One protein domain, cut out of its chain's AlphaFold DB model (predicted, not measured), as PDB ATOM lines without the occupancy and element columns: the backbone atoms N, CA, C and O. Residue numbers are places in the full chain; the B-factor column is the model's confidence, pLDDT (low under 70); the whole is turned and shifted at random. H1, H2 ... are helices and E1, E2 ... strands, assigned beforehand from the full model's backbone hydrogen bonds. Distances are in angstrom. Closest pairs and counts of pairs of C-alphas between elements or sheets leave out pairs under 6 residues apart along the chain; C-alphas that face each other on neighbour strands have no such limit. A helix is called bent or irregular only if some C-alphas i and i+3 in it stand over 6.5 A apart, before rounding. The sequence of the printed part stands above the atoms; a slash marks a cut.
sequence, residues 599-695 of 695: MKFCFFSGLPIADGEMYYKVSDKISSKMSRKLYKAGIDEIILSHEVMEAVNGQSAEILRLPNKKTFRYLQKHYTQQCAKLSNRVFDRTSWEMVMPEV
ATOM      1  N   MET A 599     128.250 175.978  46.900       80.00
ATOM      2  CA  MET A 599     129.014 174.724  46.978       80.00
ATOM      3  C   MET A 599     129.601 174.506  48.376       80.00
ATOM      4  O   MET A 599     129.659 173.393  48.893       80.00
ATOM      5  N   LYS A 600     130.092 175.596  48.976       88.69
ATOM      6  CA  LYS A 600     130.975 175.572  50.143       88.69
ATOM      7  C   LYS A 600     130.203 176.006  51.380       88.69
ATOM      8  O   LYS A 600     129.525 177.029  51.390       88.69
ATOM      9  N   PHE A 601     130.338 175.232  52.451       91.94
ATOM     10  CA  PHE A 601     129.714 175.512  53.741       91.94
ATOM     11  C   PHE A 601     130.787 175.548  54.821       91.94
ATOM     12  O   PHE A 601     131.630 174.655  54.919       91.94
ATOM     13  N   CYS A 602     130.755 176.570  55.670       94.94
ATOM     14  CA  CYS A 602     131.652 176.650  56.814       94.94
ATOM     15  C   CYS A 602     131.339 175.500  57.784       94.94
ATOM     16  O   CYS A 602     130.252 175.447  58.348       94.94
ATOM     17  N   PHE A 603     132.297 174.610  58.042       94.81
ATOM     18  CA  PHE A 603     132.122 173.420  58.884       94.81
ATOM     19  C   PHE A 603     131.657 173.745  60.315       94.81
ATOM     20  O   PHE A 603     130.974 172.952  60.965       94.81
ATOM     21  N   PHE A 604     132.046 174.912  60.833       94.19
ATOM     22  CA  PHE A 604     131.748 175.308  62.206       94.19
ATOM     23  C   PHE A 604     130.382 175.971  62.343       94.19
ATOM     24  O   PHE A 604     129.592 175.541  63.184       94.19
ATOM     25  N   SER A 605     130.088 176.989  61.526       91.19
ATOM     26  CA  SER A 605     128.771 177.622  61.560       91.19
ATOM     27  C   SER A 605     127.713 176.736  60.896       91.19
ATOM     28  O   SER A 605     126.639 176.578  61.462       91.19
ATOM     29  N   GLY A 606     128.004 176.122  59.751       89.31
ATOM     30  CA  GLY A 606     127.015 175.521  58.852       89.31
ATOM     31  C   GLY A 606     126.393 176.532  57.881       89.31
ATOM     32  O   GLY A 606     125.496 176.175  57.125       89.31
ATOM     33  N   LEU A 607     126.861 177.786  57.894       88.00
ATOM     34  CA  LEU A 607     126.440 178.797  56.926       88.00
ATOM     35  C   LEU A 607     127.112 178.545  55.568       88.00
ATOM     36  O   LEU A 607     128.280 178.128  55.548       88.00
ATOM     37  N   PRO A 608     126.409 178.819  54.454       89.62
ATOM     38  CA  PRO A 608     127.026 178.836  53.138       89.62
ATOM     39  C   PRO A 608     128.107 179.919  53.058       89.62
ATOM     40  O   PRO A 608     128.060 180.917  53.780       89.62
ATOM     41  N   ILE A 609     129.056 179.698  52.160       90.44
ATOM     42  CA  ILE A 609     130.096 180.633  51.735       90.44
ATOM     43  C   ILE A 609     129.779 180.944  50.278       90.44
ATOM     44  O   ILE A 609     129.603 180.012  49.491       90.44
ATOM     45  N   ALA A 610     129.625 182.220  49.935       87.19
ATOM     46  CA  ALA A 610     129.308 182.605  48.565       87.19
ATOM     47  C   ALA A 610     130.516 182.414  47.640       87.19
ATOM     48  O   ALA A 610     131.669 182.506  48.066       87.19
ATOM     49  N   ASP A 611     130.250 182.185  46.359       85.69
ATOM     50  CA  ASP A 611     131.312 182.194  45.360       85.69
ATOM     51  C   ASP A 611     131.950 183.591  45.304       85.69
ATOM     52  O   ASP A 611     131.272 184.616  45.421       85.69
ATOM     53  N   GLY A 612     133.280 183.623  45.229       88.06
ATOM     54  CA  GLY A 612     134.061 184.848  45.396       88.06
ATOM     55  C   GLY A 612     134.281 185.306  46.851       88.06
ATOM     56  O   GLY A 612     134.934 186.328  47.058       88.06
ATOM     57  N   GLU A 613     133.807 184.590  47.879       90.75
ATOM     58  CA  GLU A 613     134.192 184.866  49.274       90.75
ATOM     59  C   GLU A 613     135.502 184.162  49.659       90.75
ATOM     60  O   GLU A 613     135.735 182.993  49.350       90.75
ATOM     61  N   MET A 614     136.357 184.863  50.411       93.19
ATOM     62  CA  MET A 614     137.556 184.264  51.000       93.19
ATOM     63  C   MET A 614     137.174 183.221  52.060       93.19
ATOM     64  O   MET A 614     136.319 183.456  52.921       93.19
ATOM     65  N   TYR A 615     137.881 182.096  52.073       95.88
ATOM     66  CA  TYR A 615     137.740 181.091  53.121       95.88
ATOM     67  C   TYR A 615     139.072 180.423  53.458       95.88
ATOM     68  O   TYR A 615     140.102 180.637  52.819       95.88
ATOM     69  N   TYR A 616     139.063 179.606  54.504       97.12
ATOM     70  CA  TYR A 616     140.212 178.816  54.923       97.12
ATOM     71  C   TYR A 616     139.811 177.345  54.907       97.12
ATOM     72  O   TYR A 616     138.757 177.003  55.445       97.12
ATOM     73  N   LYS A 617     140.643 176.471  54.336       97.06
ATOM     74  CA  LYS A 617     140.437 175.016  54.381       97.06
ATOM     75  C   LYS A 617     141.562 174.314  55.128       97.06
ATOM     76  O   LYS A 617     142.672 174.838  55.266       97.06
ATOM     77  N   VAL A 618     141.272 173.128  55.654       97.56
ATOM     78  CA  VAL A 618     142.307 172.249  56.210       97.56
ATOM     79  C   VAL A 618     143.096 171.632  55.062       97.56
ATOM     80  O   VAL A 618     142.544 170.869  54.280       97.56
ATOM     81  N   SER A 619     144.399 171.915  55.031       97.06
ATOM     82  CA  SER A 619     145.332 171.466  53.996       97.06
ATOM     83  C   SER A 619     145.190 169.988  53.638       97.06
ATOM     84  O   SER A 619     145.113 169.125  54.522       97.06
ATOM     85  N   ASP A 620     145.262 169.677  52.346       95.56
ATOM     86  CA  ASP A 620     145.040 168.320  51.822       95.56
ATOM     87  C   ASP A 620     145.986 167.288  52.478       95.56
ATOM     88  O   ASP A 620     145.595 166.177  52.833       95.56
ATOM     89  N   LYS A 621     147.225 167.690  52.807       96.00
ATOM     90  CA  LYS A 621     148.218 166.874  53.548       96.00
ATOM     91  C   LYS A 621     147.770 166.439  54.948       96.00
ATOM     92  O   LYS A 621     148.371 165.517  55.519       96.00
ATOM     93  N   ILE A 622     146.813 167.145  55.541       95.75
ATOM     94  CA  ILE A 622     146.178 166.842  56.826       95.75
ATOM     95  C   ILE A 622     144.811 166.198  56.584       95.75
ATOM     96  O   ILE A 622     144.529 165.193  57.240       95.75
ATOM     97  N   SER A 623     144.032 166.684  55.610       93.56
ATOM     98  CA  SER A 623     142.760 166.078  55.197       93.56
ATOM     99  C   SER A 623     142.932 164.604  54.810       93.56
ATOM    100  O   SER A 623     142.383 163.736  55.483       93.56
ATOM    101  N   SER A 624     143.839 164.260  53.890       92.56
ATOM    102  CA  SER A 624     144.108 162.870  53.464       92.56
ATOM    103  C   SER A 624     144.640 161.956  54.578       92.56
ATOM    104  O   SER A 624     144.518 160.737  54.497       92.56
ATOM    105  N   LYS A 625     145.201 162.511  55.663       93.62
ATOM    106  CA  LYS A 625     145.586 161.736  56.867       93.62
ATOM    107  C   LYS A 625     144.413 161.491  57.818       93.62
ATOM    108  O   LYS A 625     144.533 160.679  58.737       93.62
ATOM    109  N   MET A 626     143.314 162.215  57.641       92.25
ATOM    110  CA  MET A 626     142.088 162.112  58.427       92.25
ATOM    111  C   MET A 626     140.899 161.596  57.612       92.25
ATOM    112  O   MET A 626     139.922 161.206  58.240       92.25
ATOM    113  N   SER A 627     140.983 161.524  56.279       91.00
ATOM    114  CA  SER A 627     139.899 161.170  55.349       91.00
ATOM    115  C   SER A 627     139.098 159.954  55.810       91.00
ATOM    116  O   SER A 627     137.902 160.061  56.030       91.00
ATOM    117  N   ARG A 628     139.756 158.836  56.147       88.12
ATOM    118  CA  ARG A 628     139.087 157.626  56.675       88.12
ATOM    119  C   ARG A 628     138.242 157.867  57.944       88.12
ATOM    120  O   ARG A 628     137.294 157.130  58.200       88.12
ATOM    121  N   LYS A 629     138.591 158.855  58.776       90.75
ATOM    122  CA  LYS A 629     137.798 159.269  59.950       90.75
ATOM    123  C   LYS A 629     136.721 160.293  59.601       90.75
ATOM    124  O   LYS A 629     135.658 160.236  60.208       90.75
ATOM    125  N   LEU A 630     137.015 161.215  58.684       89.19
ATOM    126  CA  LEU A 630     136.096 162.266  58.245       89.19
ATOM    127  C   LEU A 630     134.956 161.679  57.398       89.19
ATOM    128  O   LEU A 630     133.803 161.843  57.775       89.19
ATOM    129  N   TYR A 631     135.268 160.841  56.406       86.56
ATOM    130  CA  TYR A 631     134.302 160.068  55.613       86.56
ATOM    131  C   TYR A 631     133.392 159.206  56.506       86.56
ATOM    132  O   TYR A 631     132.171 159.278  56.423       86.56
ATOM    133  N   LYS A 632     133.956 158.492  57.498       86.88
ATOM    134  CA  LYS A 632     133.155 157.746  58.495       86.88
ATOM    135  C   LYS A 632     132.229 158.644  59.344       86.88
ATOM    136  O   LYS A 632     131.292 158.144  59.964       86.88
ATOM    137  N   ALA A 633     132.496 159.944  59.412       82.81
ATOM    138  CA  ALA A 633     131.672 160.932  60.098       82.81
ATOM    139  C   ALA A 633     130.749 161.734  59.155       82.81
ATOM    140  O   ALA A 633     130.050 162.617  59.658       82.81
ATOM    141  N   GLY A 634     130.742 161.441  57.844       85.94
ATOM    142  CA  GLY A 634     130.031 162.218  56.822       85.94
ATOM    143  C   GLY A 634     130.583 163.638  56.686       85.94
ATOM    144  O   GLY A 634     129.828 164.603  56.777       85.94
ATOM    145  N   ILE A 635     131.910 163.770  56.622       87.19
ATOM    146  CA  ILE A 635     132.623 165.041  56.484       87.19
ATOM    147  C   ILE A 635     133.619 164.883  55.339       87.19
ATOM    148  O   ILE A 635     134.572 164.115  55.471       87.19
ATOM    149  N   ASP A 636     133.431 165.639  54.266       86.44
ATOM    150  CA  ASP A 636     134.324 165.592  53.105       86.44
ATOM    151  C   ASP A 636     135.421 166.657  53.232       86.44
ATOM    152  O   ASP A 636     136.613 166.349  53.183       86.44
ATOM    153  N   GLU A 637     135.027 167.895  53.552       92.88
ATOM    154  CA  GLU A 637     135.937 169.024  53.760       92.88
ATOM    155  C   GLU A 637     135.710 169.726  55.114       92.88
ATOM    156  O   GLU A 637     134.612 169.748  55.675       92.88
ATOM    157  N   ILE A 638     136.776 170.322  55.662       96.00
ATOM    158  CA  ILE A 638     136.717 171.182  56.851       96.00
ATOM    159  C   ILE A 638     137.045 172.612  56.418       96.00
ATOM    160  O   ILE A 638     138.213 173.006  56.366       96.00
ATOM    161  N   ILE A 639     135.994 173.384  56.145       96.81
ATOM    162  CA  ILE A 639     136.078 174.789  55.736       96.81
ATOM    163  C   ILE A 639     135.776 175.721  56.921       96.81
ATOM    164  O   ILE A 639     134.964 175.410  57.795       96.81
ATOM    165  N   LEU A 640     136.401 176.894  56.948       96.94
ATOM    166  CA  LEU A 640     136.120 178.000  57.859       96.94
ATOM    167  C   LEU A 640     135.907 179.282  57.037       96.94
ATOM    168  O   LEU A 640     136.804 179.693  56.307       96.94
ATOM    169  N   SER A 641     134.742 179.923  57.164       95.94
ATOM    170  CA  SER A 641     134.438 181.180  56.462       95.94
ATOM    171  C   SER A 641     135.198 182.380  57.034       95.94
ATOM    172  O   SER A 641     135.524 182.411  58.229       95.94
ATOM    173  N   HIS A 642     135.426 183.404  56.202       95.06
ATOM    174  CA  HIS A 642     136.023 184.660  56.660       95.06
ATOM    175  C   HIS A 642     135.168 185.365  57.726       95.06
ATOM    176  O   HIS A 642     135.730 185.792  58.731       95.06
ATOM    177  N   GLU A 643     133.828 185.353  57.618       92.38
ATOM    178  CA  GLU A 643     132.917 185.887  58.656       92.38
ATOM    179  C   GLU A 643     133.238 185.342  60.067       92.38
ATOM    180  O   GLU A 643     133.199 186.074  61.056       92.38
ATOM    181  N   VAL A 644     133.586 184.052  60.202       93.19
ATOM    182  CA  VAL A 644     133.928 183.463  61.513       93.19
ATOM    183  C   VAL A 644     135.326 183.890  61.975       93.19
ATOM    184  O   VAL A 644     135.564 184.017  63.177       93.19
ATOM    185  N   MET A 645     136.258 184.135  61.053       94.75
ATOM    186  CA  MET A 645     137.572 184.696  61.380       94.75
ATOM    187  C   MET A 645     137.479 186.159  61.826       94.75
ATOM    188  O   MET A 645     138.120 186.519  62.821       94.75
ATOM    189  N   GLU A 646     136.638 186.955  61.168       93.94
ATOM    190  CA  GLU A 646     136.300 188.332  61.532       93.94
ATOM    191  C   GLU A 646     135.590 188.391  62.889       93.94
ATOM    192  O   GLU A 646     136.052 189.086  63.791       93.94
ATOM    193  N   ALA A 647     134.573 187.558  63.127       92.56
ATOM    194  CA  ALA A 647     133.869 187.506  64.412       92.56
ATOM    195  C   ALA A 647     134.786 187.212  65.622       92.56
ATOM    196  O   ALA A 647     134.446 187.554  66.757       92.56
ATOM    197  N   VAL A 648     135.952 186.584  65.414       94.75
ATOM    198  CA  VAL A 648     136.928 186.309  66.486       94.75
ATOM    199  C   VAL A 648     138.048 187.343  66.562       94.75
ATOM    200  O   VAL A 648     138.544 187.627  67.660       94.75
ATOM    201  N   ASN A 649     138.496 187.888  65.432       93.00
ATOM    202  CA  ASN A 649     139.680 188.749  65.364       93.00
ATOM    203  C   ASN A 649     139.357 190.230  65.089       93.00
ATOM    204  O   ASN A 649     140.258 191.057  65.193       93.00
ATOM    205  N   GLY A 650     138.097 190.570  64.815       93.62
ATOM    206  CA  GLY A 650     137.678 191.873  64.303       93.62
ATOM    207  C   GLY A 650     138.348 192.183  62.964       93.62
ATOM    208  O   GLY A 650     138.757 191.274  62.241       93.62
ATOM    209  N   GLN A 651     138.574 193.472  62.711       87.50
ATOM    210  CA  GLN A 651     139.312 193.993  61.548       87.50
ATOM    211  C   GLN A 651     140.709 193.365  61.358       87.50
ATOM    212  O   GLN A 651     141.255 193.371  60.262       87.50
ATOM    213  N   SER A 652     141.304 192.754  62.393       84.00
ATOM    214  CA  SER A 652     142.561 192.013  62.234       84.00
ATOM    215  C   SER A 652     142.431 190.731  61.396       84.00
ATOM    216  O   SER A 652     143.454 190.104  61.128       84.00
ATOM    217  N   ALA A 653     141.228 190.302  60.997       83.38
ATOM    218  CA  ALA A 653     141.040 189.125  60.145       83.38
ATOM    219  C   ALA A 653     141.656 189.286  58.745       83.38
ATOM    220  O   ALA A 653     142.296 188.349  58.276       83.38
ATOM    221  N   GLU A 654     141.579 190.477  58.141       80.81
ATOM    222  CA  GLU A 654     142.225 190.792  56.854       80.81
ATOM    223  C   GLU A 654     143.757 190.651  56.930       80.81
ATOM    224  O   GLU A 654     144.405 190.083  56.050       80.81
ATOM    225  N   ILE A 655     144.347 191.106  58.040       85.31
ATOM    226  CA  ILE A 655     145.790 191.000  58.315       85.31
ATOM    227  C   ILE A 655     146.182 189.532  58.585       85.31
ATOM    228  O   ILE A 655     147.282 189.071  58.258       85.31
ATOM    229  N   LEU A 656     145.283 188.761  59.202       84.12
ATOM    230  CA  LEU A 656     145.508 187.375  59.598       84.12
ATOM    231  C   LEU A 656     145.214 186.395  58.457       84.12
ATOM    232  O   LEU A 656     144.224 185.667  58.478       84.12
ATOM    233  N   ARG A 657     146.196 186.236  57.563       90.81
ATOM    234  CA  ARG A 657     146.197 185.230  56.478       90.81
ATOM    235  C   ARG A 657     145.848 183.786  56.878       90.81
ATOM    236  O   ARG A 657     145.640 182.975  55.995       90.81
ATOM    237  N   LEU A 658     145.872 183.407  58.162       96.69
ATOM    238  CA  LEU A 658     145.528 182.051  58.616       96.69
ATOM    239  C   LEU A 658     144.943 182.052  60.041       96.69
ATOM    240  O   LEU A 658     145.367 182.877  60.865       96.69
ATOM    241  N   PRO A 659     144.077 181.075  60.384       96.50
ATOM    242  CA  PRO A 659     143.547 180.884  61.732       96.50
ATOM    243  C   PRO A 659     144.629 180.808  62.816       96.50
ATOM    244  O   PRO A 659     145.652 180.132  62.683       96.50
ATOM    245  N   ASN A 660     144.405 181.523  63.918       96.62
ATOM    246  CA  ASN A 660     145.360 181.650  65.016       96.62
ATOM    247  C   ASN A 660     144.863 180.927  66.291       96.62
ATOM    248  O   ASN A 660     143.751 180.400  66.353       96.62
ATOM    249  N   LYS A 661     145.672 180.936  67.361       96.88
ATOM    250  CA  LYS A 661     145.305 180.318  68.651       96.88
ATOM    251  C   LYS A 661     144.046 180.930  69.298       96.88
ATOM    252  O   LYS A 661     143.380 180.229  70.055       96.88
ATOM    253  N   LYS A 662     143.712 182.200  69.023       97.12
ATOM    254  CA  LYS A 662     142.467 182.855  69.472       97.12
ATOM    255  C   LYS A 662     141.270 182.255  68.727       97.12
ATOM    256  O   LYS A 662     140.341 181.799  69.392       97.12
ATOM    257  N   THR A 663     141.352 182.138  67.397       97.12
ATOM    258  CA  THR A 663     140.372 181.425  66.558       97.12
ATOM    259  C   THR A 663     140.159 180.001  67.058       97.12
ATOM    260  O   THR A 663     139.035 179.640  67.385       97.12
ATOM    261  N   PHE A 664     141.214 179.201  67.231       97.88
ATOM    262  CA  PHE A 664     141.058 177.808  67.673       97.88
ATOM    263  C   PHE A 664     140.433 177.675  69.068       97.88
ATOM    264  O   PHE A 664     139.555 176.836  69.256       97.88
ATOM    265  N   ARG A 665     140.807 178.530  70.031       97.38
ATOM    266  CA  ARG A 665     140.164 178.568  71.359       97.38
ATOM    267  C   ARG A 665     138.690 178.961  71.277       97.38
ATOM    268  O   ARG A 665     137.875 178.385  71.991       97.38
ATOM    269  N   TYR A 666     138.343 179.924  70.422       97.06
ATOM    270  CA  TYR A 666     136.951 180.295  70.179       97.06
ATOM    271  C   TYR A 666     136.170 179.124  69.580       97.06
ATOM    272  O   TYR A 666     135.129 178.756  70.122       97.06
ATOM    273  N   LEU A 667     136.704 178.480  68.537       96.88
ATOM    274  CA  LEU A 667     136.064 177.337  67.889       96.88
ATOM    275  C   LEU A 667     135.840 176.185  68.876       96.88
ATOM    276  O   LEU A 667     134.717 175.708  69.012       96.88
ATOM    277  N   GLN A 668     136.861 175.818  69.653       96.62
ATOM    278  CA  GLN A 668     136.760 174.783  70.688       96.62
ATOM    279  C   GLN A 668     135.751 175.128  71.792       96.62
ATOM    280  O   GLN A 668     135.113 174.225  72.325       96.62
ATOM    281  N   LYS A 669     135.585 176.411  72.136       96.38
ATOM    282  CA  LYS A 669     134.641 176.873  73.167       96.38
ATOM    283  C   LYS A 669     133.197 176.984  72.660       96.38
ATOM    284  O   LYS A 669     132.276 176.739  73.434       96.38
ATOM    285  N   HIS A 670     132.990 177.387  71.405       94.69
ATOM    286  CA  HIS A 670     131.665 177.703  70.853       94.69
ATOM    287  C   HIS A 670     131.076 176.580  69.983       94.69
ATOM    288  O   HIS A 670     129.858 176.436  69.937       94.69
ATOM    289  N   TYR A 671     131.919 175.746  69.372       95.00
ATOM    290  CA  TYR A 671     131.541 174.637  68.487       95.00
ATOM    291  C   TYR A 671     132.120 173.313  69.009       95.00
ATOM    292  O   TYR A 671     132.794 172.568  68.295       95.00
ATOM    293  N   THR A 672     131.896 173.032  70.298       94.56
ATOM    294  CA  THR A 672     132.444 171.860  71.010       94.56
ATOM    295  C   THR A 672     132.109 170.535  70.323       94.56
ATOM    296  O   THR A 672     132.969 169.662  70.233       94.56
ATOM    297  N   GLN A 673     130.883 170.388  69.807       92.00
ATOM    298  CA  GLN A 673     130.404 169.168  69.147       92.00
ATOM    299  C   GLN A 673     131.116 168.917  67.814       92.00
ATOM    300  O   GLN A 673     131.556 167.798  67.556       92.00
ATOM    301  N   GLN A 674     131.285 169.959  66.996       93.06
ATOM    302  CA  GLN A 674     132.077 169.918  65.768       93.06
ATOM    303  C   GLN A 674     133.543 169.606  66.092       93.06
ATOM    304  O   GLN A 674     134.110 168.659  65.553       93.06
ATOM    305  N   CYS A 675     134.139 170.342  67.035       95.69
ATOM    306  CA  CYS A 675     135.540 170.178  67.423       95.69
ATOM    307  C   CYS A 675     135.854 168.784  67.982       95.69
ATOM    308  O   CYS A 675     136.942 168.275  67.734       95.69
ATOM    309  N   ALA A 676     134.915 168.142  68.685       93.88
ATOM    310  CA  ALA A 676     135.081 166.787  69.215       93.88
ATOM    311  C   ALA A 676     135.190 165.701  68.125       93.88
ATOM    312  O   ALA A 676     135.744 164.633  68.388       93.88
ATOM    313  N   LYS A 677     134.699 165.964  66.903       92.69
ATOM    314  CA  LYS A 677     134.888 165.076  65.739       92.69
ATOM    315  C   LYS A 677     136.283 165.217  65.112       92.69
ATOM    316  O   LYS A 677     136.728 164.321  64.396       92.69
ATOM    317  N   LEU A 678     136.969 166.334  65.362       95.56
ATOM    318  CA  LEU A 678     138.232 166.687  64.717       95.56
ATOM    319  C   LEU A 678     139.445 166.206  65.520       95.56
ATOM    320  O   LEU A 678     139.410 166.067  66.741       95.56
ATOM    321  N   SER A 679     140.563 165.966  64.831       95.50
ATOM    322  CA  SER A 679     141.827 165.677  65.516       95.50
ATOM    323  C   SER A 679     142.502 166.966  65.989       95.50
ATOM    324  O   SER A 679     142.402 167.998  65.329       95.50
ATOM    325  N   ASN A 680     143.282 166.894  67.075       96.38
ATOM    326  CA  ASN A 680     144.011 168.060  67.594       96.38
ATOM    327  C   ASN A 680     144.925 168.743  66.559       96.38
ATOM    328  O   ASN A 680     145.157 169.941  66.676       96.38
ATOM    329  N   ARG A 681     145.379 168.017  65.523       96.50
ATOM    330  CA  ARG A 681     146.193 168.567  64.423       96.50
ATOM    331  C   ARG A 681     145.452 169.606  63.582       96.50
ATOM    332  O   ARG A 681     146.097 170.412  62.928       96.50
ATOM    333  N   VAL A 682     144.116 169.609  63.588       97.19
ATOM    334  CA  VAL A 682     143.328 170.658  62.917       97.19
ATOM    335  C   VAL A 682     143.472 172.003  63.631       97.19
ATOM    336  O   VAL A 682     143.316 173.040  63.008       97.19
ATOM    337  N   PHE A 683     143.837 172.026  64.913       97.69
ATOM    338  CA  PHE A 683     144.029 173.268  65.670       97.69
ATOM    339  C   PHE A 683     145.490 173.763  65.658       97.69
ATOM    340  O   PHE A 683     145.872 174.593  66.484       97.69
ATOM    341  N   ASP A 684     146.298 173.279  64.708       97.19
ATOM    342  CA  ASP A 684     147.624 173.812  64.391       97.19
ATOM    343  C   ASP A 684     147.528 174.767  63.189       97.19
ATOM    344  O   ASP A 684     146.963 174.426  62.152       97.19
ATOM    345  N   ARG A 685     148.122 175.966  63.290       96.94
ATOM    346  CA  ARG A 685     148.051 176.998  62.231       96.94
ATOM    347  C   ARG A 685     148.615 176.526  60.884       96.94
ATOM    348  O   ARG A 685     148.134 176.951  59.846       96.94
ATOM    349  N   THR A 686     149.608 175.638  60.901       97.12
ATOM    350  CA  THR A 686     150.236 175.051  59.702       97.12
ATOM    351  C   THR A 686     149.379 173.996  59.003       97.12
ATOM    352  O   THR A 686     149.777 173.498  57.957       97.12
ATOM    353  N   SER A 687     148.247 173.606  59.595       97.88
ATOM    354  CA  SER A 687     147.304 172.655  58.999       97.88
ATOM    355  C   SER A 687     146.252 173.331  58.122       97.88
ATOM    356  O   SER A 687     145.448 172.618  57.527       97.88
ATOM    357  N   TRP A 688     146.244 174.664  58.049       98.06
ATOM    358  CA  TRP A 688     145.290 175.460  57.281       98.06
ATOM    359  C   TRP A 688     145.963 176.156  56.110       98.06
ATOM    360  O   TRP A 688     147.104 176.607  56.221       98.06
ATOM    361  N   GLU A 689     145.203 176.317  55.039       97.12
ATOM    362  CA  GLU A 689     145.517 177.197  53.923       97.12
ATOM    363  C   GLU A 689     144.365 178.175  53.683       97.12
ATOM    364  O   GLU A 689     143.216 177.918  54.051       97.12
ATOM    365  N   MET A 690     144.704 179.340  53.140       96.19
ATOM    366  CA  MET A 690     143.757 180.387  52.779       96.19
ATOM    367  C   MET A 690     143.450 180.232  51.298       96.19
ATOM    368  O   MET A 690     144.374 180.257  50.485       96.19
ATOM    369  N   VAL A 691     142.175 180.074  50.969       95.12
ATOM    370  CA  VAL A 691     141.699 180.055  49.592       95.12
ATOM    371  C   VAL A 691     141.194 181.455  49.283       95.12
ATOM    372  O   VAL A 691     140.304 181.981  49.959       95.12
ATOM    373  N   MET A 692     141.844 182.086  48.311       91.75
ATOM    374  CA  MET A 692     141.403 183.369  47.779       91.75
ATOM    375  C   MET A 692     140.162 183.161  46.904       91.75
ATOM    376  O   MET A 692     139.989 182.066  46.367       91.75
ATOM    377  N   PRO A 693     139.333 184.200  46.727       88.31
ATOM    378  CA  PRO A 693     138.378 184.254  45.628       88.31
ATOM    379  C   PRO A 693     139.061 183.902  44.302       88.31
ATOM    380  O   PRO A 693     140.162 184.387  44.034       88.31
ATOM    381  N   GLU A 694     138.406 183.081  43.488       78.88
ATOM    382  CA  GLU A 694     138.681 183.037  42.051       78.88
ATOM    383  C   GLU A 694     138.166 184.366  41.461       78.88
ATOM    384  O   GLU A 694     137.093 184.833  41.854       78.88
ATOM    385  N   VAL A 695     138.991 185.023  40.635       71.44
ATOM    386  CA  VAL A 695     138.805 186.403  40.132       71.44
ATOM    387  C   VAL A 695     138.574 186.383  38.632       71.44
ATOM    388  O   VAL A 695     139.366 185.686  37.961       71.44
TER     389      VAL A 695
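AT A GLANCE: This is residues 599 to 695 of the 695 residues of the protein "Hypothetical protein" of Chaetoceros debilis (UniProt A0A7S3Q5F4). A small sheet of three short strands, E2, E1 and E3, sits in the middle, with H1 off one end and H2 and H3 at the other, while H4 and H5 lie over one face clear of the strands and H6, between them and the sheet, grazes it. Residues 599 to 614, with no named element, fold back on themselves, residues 600 to 601 pairing antiparallel with 608 to 609. The 97 printed residues, mostly helix by class, run E1 H1 E2 H2 H3 H4 H5 H6 E3; the antiparallel sheet has the order E2 E1 E3. The whole is compact, radius of gyration of the C-alphas 12.6 A, spanning 36 by 30 by 23 A.

IN THESE COORDINATES: Find C-alpha 615 at (137.740, 181.091, 53.121), where E1, residues 615 to 618, begins its 10.4 A. Beside it look for E2, 639 to 641, and E3, 688 to 691, which ends at (141.699, 180.055, 49.592). H1, 620 to 631, covers 14.1 A and is irregular: C-alphas 625 and 628 are 7.7 A apart. Then read H2, 642 to 649; H3, 652 to 655; H4, 661 to 670, 14.1 A; H5, 672 to 677; and H6, 680 to 683.

HOW THE PARTS SIT: Between E1 and E3, find N 617 and O 689 at 3.0 A; between E2 and E1, N 640 and O 616 at 2.8 A. H1 and H2 only graze the sheet, and H6 only just does, with 5 pairs of C-alphas within 10 A. H2 touches H3, closest C-alphas Glu 646 and Ala 653, 5.0 A. H2 touches H4 about perpendicular, 77 degrees, closest C-alphas Val 648 and Thr 663, 6.0 A. H4 is close to but not clearly touching H5, closest C-alphas Gln 668 and Cys 675, 5.8 A. Every O i to N i+4 pair is within hydrogen-bond range in H2 and H4, 5 of 8 in H1 and 1 of 2 in H5; H3 and H6 are too short for one.

THE WHOLE: The farthest C-alphas, Lys 632 and Gln 651, are 36.9 A apart. The printed part has no cut, no link is long, and no printed residue is under 70 in pLDDT.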